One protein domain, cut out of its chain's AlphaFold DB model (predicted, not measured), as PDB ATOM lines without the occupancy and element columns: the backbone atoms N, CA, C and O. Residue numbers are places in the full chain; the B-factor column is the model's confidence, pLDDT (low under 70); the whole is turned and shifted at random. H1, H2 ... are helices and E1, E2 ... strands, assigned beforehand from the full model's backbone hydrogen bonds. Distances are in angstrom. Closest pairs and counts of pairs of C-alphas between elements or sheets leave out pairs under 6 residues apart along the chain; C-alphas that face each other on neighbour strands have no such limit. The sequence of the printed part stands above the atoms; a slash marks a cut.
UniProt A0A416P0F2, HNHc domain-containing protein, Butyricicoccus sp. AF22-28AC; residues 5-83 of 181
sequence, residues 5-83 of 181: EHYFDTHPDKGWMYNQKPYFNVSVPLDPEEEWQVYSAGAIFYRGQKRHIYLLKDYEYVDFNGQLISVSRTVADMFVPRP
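Overview. This is residues 5 to 83 of the 181 residues of the protein "HNHc domain-containing protein" of Butyricicoccus sp. AF22-28AC (UniProt A0A416P0F2). A small lobe, made of helix H1 and the hairpin E1 and E2, sits at one end of a larger body, and the chain runs on from E2 into E3 of that body. The body is two small three-stranded sheets, E3 E4 E5 and E6 E7 E8, with helix H2 lying across the first and reaching E7 of the second with its first residues. The printed part has 79 residues, with two named helices and eight named strands in the order H1 E1 E2 E3 E4 E5 E6 E7 E8 H2; the class is mixed, helices and strands, and the three sheets are antiparallel. The whole is only just compact, close to loose, with a radius of gyration of the C-alphas of 13.5 A and spans of 39 by 29 by 25 A.

Arrangement. H1, residues 5 to 10, comes closest to E1, residues 15 to 18, at the C-alphas of Phe 8 and Trp 16, 5.5 A apart. E1 and E2, residues 21 to 24, form an antiparallel hairpin, with N 16 and O 23 2.8 A apart. E2 runs on into E3, residues 27 to 29, across a break of 2 residues, at 35 degrees. E3, E4, residues 36 to 39, and E5, residues 43 to 46, form a meander, each strand the antiparallel neighbour of the one before; N 28 and O 38 are 3.0 A apart, and N 37 and O 45 2.9 A. E6, residues 54 to 56, E7, residues 59 to 64, and E8, residues 67 to 70, form a second meander; N 54 and O 61 are 2.8 A apart, and N 64 and O 67 2.8 A. The pairing is staggered: E7 pairs with E6 over residues 59 to 61 and with E8 over 61 to 64. H2, residues 71 to 79, is on the sheet E3 E4 E5 at a height of 8.9 A and runs across its strands, at 87 degrees to E5 on the local plane; the closest C-alphas of E4 and H2 are those of Val 38 and Val 75, 6.6 A. H2 is also on the sheet E6 E7 E8, over none of its strands; the closest C-alphas of E7 and H2 are those of Tyr 61 and Val 71, 5.2 A. In H1 and H2 every O i to N i+4 pair is within hydrogen-bond range. H1 and H2 are apart.

Along the chain. H1 begins at C-alpha 5, (56.993, 1.991, -31.821). E7, the longest strand, measures 15.7 A from C-alpha 59 to C-alpha 64. H2 measures 12.0 A and ends at C-alpha 79, (45.518, 9.502, -13.182).

Size, cuts and confidence. The C-alphas of Gln 20 and Gly 66 are the two farthest apart, 40.2 A. The printed part has no cut, and no link is long. The mean pLDDT of the printed part is 94.3, and no printed residue is under 70.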
ATOM      1  N   GLU A   5      58.066   2.726 -31.152       91.19
ATOM      2  CA  GLU A   5      56.993   1.991 -31.821       91.19
ATOM      3  C   GLU A   5      57.296   0.492 -31.764       91.19
ATOM      4  O   GLU A   5      56.545  -0.263 -31.147       91.19
ATOM      5  N   HIS A   6      58.489   0.089 -32.215       94.44
ATOM      6  CA  HIS A   6      58.942  -1.298 -32.091       94.44
ATOM      7  C   HIS A   6      59.008  -1.782 -30.629       94.44
ATOM      8  O   HIS A   6      58.665  -2.928 -30.316       94.44
ATOM      9  N   TYR A   7      59.450  -0.918 -29.709       94.00
ATOM     10  CA  TYR A   7      59.543  -1.269 -28.292       94.00
ATOM     11  C   TYR A   7      58.171  -1.555 -27.669       94.00
ATOM     12  O   TYR A   7      58.021  -2.571 -26.991       94.00
ATOM     13  N   PHE A   8      57.171  -0.700 -27.894       92.56
ATOM     14  CA  PHE A   8      55.838  -0.907 -27.322       92.56
ATOM     15  C   PHE A   8      55.042  -2.003 -28.034       92.56
ATOM     16  O   PHE A   8      54.255  -2.673 -27.370       92.56
ATOM     17  N   ASP A   9      55.296  -2.268 -29.316       89.69
ATOM     18  CA  ASP A   9      54.722  -3.430 -30.008       89.69
ATOM     19  C   ASP A   9      55.196  -4.752 -29.389       89.69
ATOM     20  O   ASP A   9      54.422  -5.696 -29.224       89.69
ATOM     21  N   THR A  10      56.474  -4.818 -29.005       93.44
ATOM     22  CA  THR A  10      57.062  -6.005 -28.365       93.44
ATOM     23  C   THR A  10      56.825  -6.060 -26.852       93.44
ATOM     24  O   THR A  10      56.882  -7.140 -26.266       93.44
ATOM     25  N   HIS A  11      56.532  -4.919 -26.220       87.88
ATOM     26  CA  HIS A  11      56.314  -4.782 -24.777       87.88
ATOM     27  C   HIS A  11      55.078  -3.911 -24.472       87.88
ATOM     28  O   HIS A  11      55.201  -2.822 -23.894       87.88
ATOM     29  N   PRO A  12      53.862  -4.363 -24.831       80.19
ATOM     30  CA  PRO A  12      52.640  -3.559 -24.705       80.19
ATOM     31  C   PRO A  12      52.255  -3.251 -23.250       80.19
ATOM     32  O   PRO A  12      51.443  -2.362 -22.982       80.19
ATOM     33  N   ASP A  13      52.838  -3.967 -22.286       81.25
ATOM     34  CA  ASP A  13      52.704  -3.705 -20.854       81.25
ATOM     35  C   ASP A  13      53.570  -2.528 -20.376       81.25
ATOM     36  O   ASP A  13      53.350  -2.033 -19.270       81.25
ATOM     37  N   LYS A  14      54.536  -2.065 -21.180       88.12
ATOM     38  CA  LYS A  14      55.470  -0.980 -20.827       88.12
ATOM     39  C   LYS A  14      55.032   0.392 -21.318       88.12
ATOM     40  O   LYS A  14      55.501   1.397 -20.786       88.12
ATOM     41  N   GLY A  15      54.129   0.463 -22.289       90.50
ATOM     42  CA  GLY A  15      53.652   1.733 -22.816       90.50
ATOM     43  C   GLY A  15      52.901   1.606 -24.133       90.50
ATOM     44  O   GLY A  15      52.504   0.516 -24.531       90.50
ATOM     45  N   TRP A  16      52.644   2.745 -24.768       91.44
ATOM     46  CA  TRP A  16      51.993   2.848 -26.070       91.44
ATOM     47  C   TRP A  16      52.377   4.156 -26.767       91.44
ATOM     48  O   TRP A  16      52.867   5.099 -26.140       91.44
ATOM     49  N   MET A  17      52.110   4.235 -28.070       88.56
ATOM     50  CA  MET A  17      52.208   5.475 -28.836       88.56
ATOM     51  C   MET A  17      50.839   6.155 -28.910       88.56
ATOM     52  O   MET A  17      49.828   5.514 -29.192       88.56
ATOM     53  N   TYR A  18      50.791   7.467 -28.686       83.25
ATOM     54  CA  TYR A  18      49.596   8.277 -28.939       83.25
ATOM     55  C   TYR A  18      50.000   9.628 -29.523       83.25
ATOM     56  O   TYR A  18      50.814  10.347 -28.942       83.25
ATOM     57  N   ASN A  19      49.453   9.973 -30.693       83.75
ATOM     58  CA  ASN A  19      49.829  11.173 -31.452       83.75
ATOM     59  C   ASN A  19      51.354  11.318 -31.623       83.75
ATOM     60  O   ASN A  19      51.913  12.381 -31.347       83.75
ATOM     61  N   GLN A  20      52.023  10.229 -32.025       85.44
ATOM     62  CA  GLN A  20      53.484  10.147 -32.211       85.44
ATOM     63  C   GLN A  20      54.309  10.439 -30.944       85.44
ATOM     64  O   GLN A  20      55.518  10.653 -31.017       85.44
ATOM     65  N   LYS A  21      53.676  10.442 -29.765       89.06
ATOM     66  CA  LYS A  21      54.352  10.597 -28.478       89.06
ATOM     67  C   LYS A  21      54.327   9.278 -27.710       89.06
ATOM     68  O   LYS A  21      53.276   8.635 -27.679       89.06
ATOM     69  N   PRO A  22      55.444   8.891 -27.072       91.62
ATOM     70  CA  PRO A  22      55.473   7.722 -26.215       91.62
ATOM     71  C   PRO A  22      54.767   8.013 -24.888       91.62
ATOM     72  O   PRO A  22      54.965   9.066 -24.278       91.62
ATOM     73  N   TYR A  23      53.972   7.054 -24.431       90.69
ATOM     74  CA  TYR A  23      53.343   7.042 -23.117       90.69
ATOM     75  C   TYR A  23      53.766   5.773 -22.400       90.69
ATOM     76  O   TYR A  23      53.488   4.672 -22.863       90.69
ATOM     77  N   PHE A  24      54.439   5.925 -21.267       92.38
ATOM     78  CA  PHE A  24      54.860   4.793 -20.457       92.38
ATOM     79  C   PHE A  24      53.725   4.347 -19.547       92.38
ATOM     80  O   PHE A  24      52.973   5.165 -19.013       92.38
ATOM     81  N   ASN A  25      53.607   3.037 -19.376       92.00
ATOM     82  CA  ASN A  25      52.663   2.467 -18.438       92.00
ATOM     83  C   ASN A  25      53.224   2.619 -17.022       92.00
ATOM     84  O   ASN A  25      54.294   2.097 -16.711       92.00
ATOM     85  N   VAL A  26      52.504   3.351 -16.181       95.00
ATOM     86  CA  VAL A  26      52.877   3.609 -14.789       95.00
ATOM     87  C   VAL A  26      51.784   3.076 -13.876       95.00
ATOM     88  O   VAL A  26      50.616   3.051 -14.268       95.00
ATOM     89  N   SER A  27      52.148   2.650 -12.671       95.94
ATOM     90  CA  SER A  27      51.191   2.216 -11.654       95.94
ATOM     91  C   SER A  27      51.287   3.054 -10.390       95.94
ATOM     92  O   SER A  27      52.331   3.638 -10.103       95.94
ATOM     93  N   VAL A  28      50.188   3.088  -9.641       96.94
ATOM     94  CA  VAL A  28      50.133   3.633  -8.282       96.94
ATOM     95  C   VAL A  28      49.443   2.634  -7.345       96.94
ATOM     96  O   VAL A  28      48.575   1.880  -7.812       96.94
ATOM     97  N   PRO A  29      49.791   2.627  -6.044       97.81
ATOM     98  CA  PRO A  29      49.068   1.862  -5.035       97.81
ATOM     99  C   PRO A  29      47.584   2.246  -4.959       97.81
ATOM    100  O   PRO A  29      47.242   3.429  -5.012       97.81
ATOM    101  N   LEU A  30      46.707   1.251  -4.823       96.44
ATOM    102  CA  LEU A  30      45.269   1.446  -4.569       96.44
ATOM    103  C   LEU A  30      44.917   1.334  -3.081       96.44
ATOM    104  O   LEU A  30      43.887   1.849  -2.649       96.44
ATOM    105  N   ASP A  31      45.766   0.667  -2.309       95.88
ATOM    106  CA  ASP A  31      45.640   0.434  -0.878       95.88
ATOM    107  C   ASP A  31      46.914   0.884  -0.131       95.88
ATOM    108  O   ASP A  31      47.991   0.942  -0.731       95.88
ATOM    109  N   PRO A  32      46.818   1.215   1.171       95.81
ATOM    110  CA  PRO A  32      47.971   1.619   1.982       95.81
ATOM    111  C   PRO A  32      49.086   0.571   2.067       95.81
ATOM    112  O   PRO A  32      50.247   0.926   2.249       95.81
ATOM    113  N   GLU A  33      48.737  -0.709   1.963       96.44
ATOM    114  CA  GLU A  33      49.669  -1.836   2.000       96.44
ATOM    115  C   GLU A  33      50.404  -2.054   0.663       96.44
ATOM    116  O   GLU A  33      51.302  -2.894   0.585       96.44
ATOM    117  N   GLU A  34      50.039  -1.298  -0.376       95.19
ATOM    118  CA  GLU A  34      50.590  -1.348  -1.736       95.19
ATOM    119  C   GLU A  34      50.483  -2.716  -2.427       95.19
ATOM    120  O   GLU A  34      51.145  -2.974  -3.443       95.19
ATOM    121  N   GLU A  35      49.619  -3.601  -1.928       96.94
ATOM    122  CA  GLU A  35      49.396  -4.908  -2.534       96.94
ATOM    123  C   GLU A  35      48.605  -4.788  -3.833       96.94
ATOM    124  O   GLU A  35      48.779  -5.604  -4.745       96.94
ATOM    125  N   TRP A  36      47.752  -3.772  -3.936       97.94
ATOM    126  CA  TRP A  36      46.963  -3.470  -5.116       97.94
ATOM    127  C   TRP A  36      47.590  -2.337  -5.916       97.94
ATOM    128  O   TRP A  36      47.924  -1.280  -5.393       97.94
ATOM    129  N   GLN A  37      47.710  -2.543  -7.225       97.75
ATOM    130  CA  GLN A  37      48.322  -1.584  -8.141       97.75
ATOM    131  C   GLN A  37      47.358  -1.268  -9.279       97.75
ATOM    132  O   GLN A  37      46.874  -2.181  -9.956       97.75
ATOM    133  N   VAL A  38      47.103   0.017  -9.516       97.56
ATOM    134  CA  VAL A  38      46.295   0.502 -10.644       97.56
ATOM    135  C   VAL A  38      47.243   1.075 -11.677       97.56
ATOM    136  O   VAL A  38      47.999   1.996 -11.390       97.56
ATOM    137  N   TYR A  39      47.194   0.533 -12.886       96.75
ATOM    138  CA  TYR A  39      48.003   0.979 -14.010       96.75
ATOM    139  C   TYR A  39      47.253   2.011 -14.847       96.75
ATOM    140  O   TYR A  39      46.068   1.845 -15.147       96.75
ATOM    141  N   SER A  40      47.978   3.023 -15.320       95.56
ATOM    142  CA  SER A  40      47.468   4.094 -16.183       95.56
ATOM    143  C   SER A  40      46.882   3.575 -17.503       95.56
ATOM    144  O   SER A  40      46.086   4.260 -18.148       95.56
ATOM    145  N   ALA A  41      47.252   2.359 -17.913       94.00
ATOM    146  CA  ALA A  41      46.701   1.670 -19.075       94.00
ATOM    147  C   ALA A  41      45.331   0.994 -18.843       94.00
ATOM    148  O   ALA A  41      44.796   0.411 -19.783       94.00
ATOM    149  N   GLY A  42      44.761   1.057 -17.635       94.88
ATOM    150  CA  GLY A  42      43.447   0.475 -17.355       94.88
ATOM    151  C   GLY A  42      43.479  -0.951 -16.815       94.88
ATOM    152  O   GLY A  42      42.576  -1.732 -17.088       94.88
ATOM    153  N   ALA A  43      44.525  -1.325 -16.076       93.75
ATOM    154  CA  ALA A  43      44.645  -2.654 -15.483       93.75
ATOM    155  C   ALA A  43      44.867  -2.565 -13.974       93.75
ATOM    156  O   ALA A  43      45.564  -1.675 -13.497       93.75
ATOM    157  N   ILE A  44      44.296  -3.512 -13.229       96.81
ATOM    158  CA  ILE A  44      44.433  -3.590 -11.773       96.81
ATOM    159  C   ILE A  44      45.078  -4.925 -11.414       96.81
ATOM    160  O   ILE A  44      44.701  -5.975 -11.940       96.81
ATOM    161  N   PHE A  45      46.086  -4.870 -10.552       96.38
ATOM    162  CA  PHE A  45      46.886  -6.008 -10.121       96.38
ATOM    163  C   PHE A  45      46.800  -6.158  -8.604       96.38
ATOM    164  O   PHE A  45      46.683  -5.162  -7.901       96.38
ATOM    165  N   TYR A  46      46.900  -7.392  -8.118       97.19
ATOM    166  CA  TYR A  46      47.076  -7.717  -6.704       97.19
ATOM    167  C   TYR A  46      48.326  -8.576  -6.547       97.19
ATOM    168  O   TYR A  46      48.438  -9.612  -7.208       97.19
ATOM    169  N   ARG A  47      49.279  -8.133  -5.723       95.69
ATOM    170  CA  ARG A  47      50.577  -8.788  -5.486       95.69
ATOM    171  C   ARG A  47      51.267  -9.227  -6.789       95.69
ATOM    172  O   ARG A  47      51.743 -10.351  -6.920       95.69
ATOM    173  N   GLY A  48      51.261  -8.341  -7.789       92.88
ATOM    174  CA  GLY A  48      51.877  -8.575  -9.102       92.88
ATOM    175  C   GLY A  48      51.066  -9.437 -10.079       92.88
ATOM    176  O   GLY A  48      51.517  -9.654 -11.201       92.88
ATOM    177  N   GLN A  49      49.857  -9.883  -9.721       94.25
ATOM    178  CA  GLN A  49      48.979 -10.645 -10.615       94.25
ATOM    179  C   GLN A  49      47.818  -9.792 -11.119       94.25
ATOM    180  O   GLN A  49      47.084  -9.200 -10.325       94.25
ATOM    181  N   LYS A  50      47.618  -9.754 -12.443       94.25
ATOM    182  CA  LYS A  50      46.487  -9.043 -13.051       94.25
ATOM    183  C   LYS A  50      45.179  -9.646 -12.546       94.25
ATOM    184  O   LYS A  50      44.996 -10.863 -12.572       94.25
ATOM    185  N   ARG A  51      44.263  -8.795 -12.096       95.00
ATOM    186  CA  ARG A  51      42.960  -9.229 -11.595       95.00
ATOM    187  C   ARG A  51      42.019  -9.597 -12.733       95.00
ATOM    188  O   ARG A  51      42.073  -9.034 -13.825       95.00
ATOM    189  N   HIS A  52      41.151 -10.559 -12.436       92.38
ATOM    190  CA  HIS A  52      40.085 -10.988 -13.327       92.38
ATOM    191  C   HIS A  52      39.066  -9.863 -13.534       92.38
ATOM    192  O   HIS A  52      38.623  -9.246 -12.566       92.38
ATOM    193  N   ILE A  53      38.678  -9.636 -14.789       95.44
ATOM    194  CA  ILE A  53      37.729  -8.594 -15.178       95.44
ATOM    195  C   ILE A  53      36.306  -9.155 -15.217       95.44
ATOM    196  O   ILE A  53      36.046 -10.178 -15.846       95.44
ATOM    197  N   TYR A  54      35.374  -8.444 -14.592       96.44
ATOM    198  CA  TYR A  54      33.934  -8.658 -14.715       96.44
ATOM    199  C   TYR A  54      33.336  -7.584 -15.623       96.44
ATOM    200  O   TYR A  54      33.734  -6.423 -15.548       96.44
ATOM    201  N   LEU A  55      32.367  -7.956 -16.459       96.25
ATOM    202  CA  LEU A  55      31.685  -7.019 -17.350       96.25
ATOM    203  C   LEU A  55      30.263  -6.737 -16.867       96.25
ATOM    204  O   LEU A  55      29.462  -7.654 -16.690       96.25
ATOM    205  N   LEU A  56      29.936  -5.455 -16.709       94.50
ATOM    206  CA  LEU A  56      28.600  -4.963 -16.363       94.50
ATOM    207  C   LEU A  56      28.207  -3.888 -17.381       94.50
ATOM    208  O   LEU A  56      28.786  -2.806 -17.395       94.50
ATOM    209  N   LYS A  57      27.231  -4.176 -18.256       92.50
ATOM    210  CA  LYS A  57      26.836  -3.281 -19.372       92.50
ATOM    211  C   LYS A  57      28.037  -2.800 -20.220       92.50
ATOM    212  O   LYS A  57      28.104  -1.625 -20.592       92.50
ATOM    213  N   ASP A  58      28.974  -3.718 -20.473       93.88
ATOM    214  CA  ASP A  58      30.261  -3.538 -21.172       93.88
ATOM    215  C   ASP A  58      31.345  -2.733 -20.451       93.88
ATOM    216  O   ASP A  58      32.447  -2.602 -20.979       93.88
ATOM    217  N   TYR A  59      31.079  -2.255 -19.239       95.75
ATOM    218  CA  TYR A  59      32.103  -1.654 -18.393       95.75
ATOM    219  C   TYR A  59      32.877  -2.728 -17.630       95.75
ATOM    220  O   TYR A  59      32.292  -3.703 -17.153       95.75
ATOM    221  N   GLU A  60      34.184  -2.519 -17.492       97.75
ATOM    222  CA  GLU A  60      35.079  -3.412 -16.761       97.75
ATOM    223  C   GLU A  60      35.089  -3.109 -15.259       97.75
ATOM    224  O   GLU A  60      35.202  -1.955 -14.830       97.75
ATOM    225  N   TYR A  61      35.012  -4.172 -14.463       98.25
ATOM    226  CA  TYR A  61      35.065  -4.155 -13.006       98.25
ATOM    227  C   TYR A  61      36.046  -5.203 -12.492       98.25
ATOM    228  O   TYR A  61      36.304  -6.212 -13.148       98.25
ATOM    229  N   VAL A  62      36.543  -4.993 -11.280       97.69
ATOM    230  CA  VAL A  62      37.353  -5.962 -10.534       97.69
ATOM    231  C   VAL A  62      36.780  -6.127  -9.137       97.69
ATOM    232  O   VAL A  62      36.306  -5.166  -8.536       97.69
ATOM    233  N   ASP A  63      36.833  -7.355  -8.629       97.25
ATOM    234  CA  ASP A  63      36.621  -7.615  -7.210       97.25
ATOM    235  C   ASP A  63      37.826  -7.081  -6.433       97.25
ATOM    236  O   ASP A  63      38.954  -7.543  -6.641       97.25
ATOM    237  N   PHE A  64      37.559  -6.095  -5.582       96.00
ATOM    238  CA  PHE A  64      38.470  -5.506  -4.619       96.00
ATOM    239  C   PHE A  64      37.929  -5.798  -3.218       96.00
ATOM    240  O   PHE A  64      36.970  -5.175  -2.765       96.00
ATOM    241  N   ASN A  65      38.525  -6.787  -2.547       94.00
ATOM    242  CA  ASN A  65      38.157  -7.221  -1.196       94.00
ATOM    243  C   ASN A  65      36.651  -7.529  -1.021       94.00
ATOM    244  O   ASN A  65      36.049  -7.171  -0.010       94.00
ATOM    245  N   GLY A  66      36.037  -8.199  -2.004       94.81
ATOM    246  CA  GLY A  66      34.618  -8.576  -1.988       94.81
ATOM    247  C   GLY A  66      33.663  -7.490  -2.489       94.81
ATOM    248  O   GLY A  66      32.449  -7.698  -2.497       94.81
ATOM    249  N   GLN A  67      34.183  -6.340  -2.928       95.88
ATOM    250  CA  GLN A  67      33.409  -5.272  -3.554       95.88
ATOM    251  C   GLN A  67      33.811  -5.113  -5.023       95.88
ATOM    252  O   GLN A  67      34.984  -4.949  -5.348       95.88
ATOM    253  N   LEU A  68      32.830  -5.098  -5.929       97.38
ATOM    254  CA  LEU A  68      33.086  -4.757  -7.327       97.38
ATOM    255  C   LEU A  68      33.338  -3.252  -7.469       97.38
ATOM    256  O   LEU A  68      32.450  -2.440  -7.199       97.38
ATOM    257  N   ILE A  69      34.527  -2.891  -7.948       97.56
ATOM    258  CA  ILE A  69      34.902  -1.511  -8.278       97.56
ATOM    259  C   ILE A  69      35.082  -1.357  -9.790       97.56
ATOM    260  O   ILE A  69      35.528  -2.278 -10.473       97.56
ATOM    261  N   SER A  70      34.708  -0.194 -10.325       98.00
ATOM    262  CA  SER A  70      34.843   0.115 -11.754       98.00
ATOM    263  C   SER A  70      36.302   0.405 -12.102       98.00
ATOM    264  O   SER A  70      36.948   1.222 -11.442       98.00
ATOM    265  N   VAL A  71      36.811  -0.218 -13.166       98.19
ATOM    266  CA  VAL A  71      38.184   0.003 -13.641       98.19
ATOM    267  C   VAL A  71      38.354   1.437 -14.142       98.19
ATOM    268  O   VAL A  71      39.274   2.120 -13.702       98.19
ATOM    269  N   SER A  72      37.448   1.931 -14.995       97.94
ATOM    270  CA  SER A  72      37.516   3.303 -15.523       97.94
ATOM    271  C   SER A  72      37.490   4.352 -14.412       97.94
ATOM    272  O   SER A  72      38.324   5.254 -14.400       97.94
ATOM    273  N   ARG A  73      36.575   4.210 -13.445       98.00
ATOM    274  CA  ARG A  73      36.479   5.091 -12.274       98.00
ATOM    275  C   ARG A  73      37.784   5.103 -11.485       98.00
ATOM    276  O   ARG A  73      38.325   6.173 -11.234       98.00
ATOM    277  N   THR A  74      38.301   3.920 -11.165       98.25
ATOM    278  CA  THR A  74      39.527   3.767 -10.374       98.25
ATOM    279  C   THR A  74      40.730   4.382 -11.089       98.25
ATOM    280  O   THR A  74      41.500   5.120 -10.484       98.25
ATOM    281  N   VAL A  75      40.878   4.153 -12.395       98.25
ATOM    282  CA  VAL A  75      41.963   4.750 -13.193       98.25
ATOM    283  C   VAL A  75      41.814   6.271 -13.268       98.25
ATOM    284  O   VAL A  75      42.801   6.991 -13.132       98.25
ATOM    285  N   ALA A  76      40.596   6.777 -13.465       98.25
ATOM    286  CA  ALA A  76      40.349   8.212 -13.539       98.25
ATOM    287  C   ALA A  76      40.636   8.918 -12.208       98.25
ATOM    288  O   ALA A  76      41.258   9.978 -12.220       98.25
ATOM    289  N   ASP A  77      40.237   8.328 -11.077       97.88
ATOM    290  CA  ASP A  77      40.500   8.888  -9.744       97.88
ATOM    291  C   ASP A  77      42.018   8.972  -9.458       97.88
ATOM    292  O   ASP A  77      42.455   9.888  -8.764       97.88
ATOM    293  N   MET A  78      42.830   8.081 -10.044       97.19
ATOM    294  CA  MET A  78      44.286   8.037  -9.842       97.19
ATOM    295  C   MET A  78      45.099   8.889 -10.829       97.19
ATOM    296  O   MET A  78      46.126   9.455 -10.458       97.19
ATOM    297  N   PHE A  79      44.679   8.968 -12.096       97.38
ATOM    298  CA  PHE A  79      45.518   9.502 -13.182       97.38
ATOM    299  C   PHE A  79      44.907  10.683 -13.941       97.38
ATOM    300  O   PHE A  79      45.585  11.283 -14.780       97.38
ATOM    301  N   VAL A  80      43.639  11.026 -13.694       96.69
ATOM    302  CA  VAL A  80      42.942  12.094 -14.420       96.69
ATOM    303  C   VAL A  80      42.561  13.208 -13.441       96.69
ATOM    304  O   VAL A  80      41.738  12.980 -12.555       96.69
ATOM    305  N   PRO A  81      43.101  14.432 -13.601       94.88
ATOM    306  CA  PRO A  81      42.726  15.568 -12.766       94.88
ATOM    307  C   PRO A  81      41.212  15.797 -12.774       94.88
ATOM    308  O   PRO A  81      40.611  15.953 -13.839       94.88
ATOM    309  N   ARG A  82      40.603  15.812 -11.586       95.75
ATOM    310  CA  ARG A  82      39.153  15.919 -11.410       95.75
ATOM    311  C   ARG A  82      38.736  17.354 -11.062       95.75
ATOM    312  O   ARG A  82      39.117  17.839  -9.997       95.75
ATOM    313  N   PRO A  83      37.929  18.026 -11.904       93.06
ATOM    314  CA  PRO A  83      37.250  19.262 -11.520       93.06
ATOM    315  C   PRO A  83      36.328  19.041 -10.314       93.06
ATOM    316  O   PRO A  83      35.755  17.963 -10.157       93.06
TER     317      PRO A  83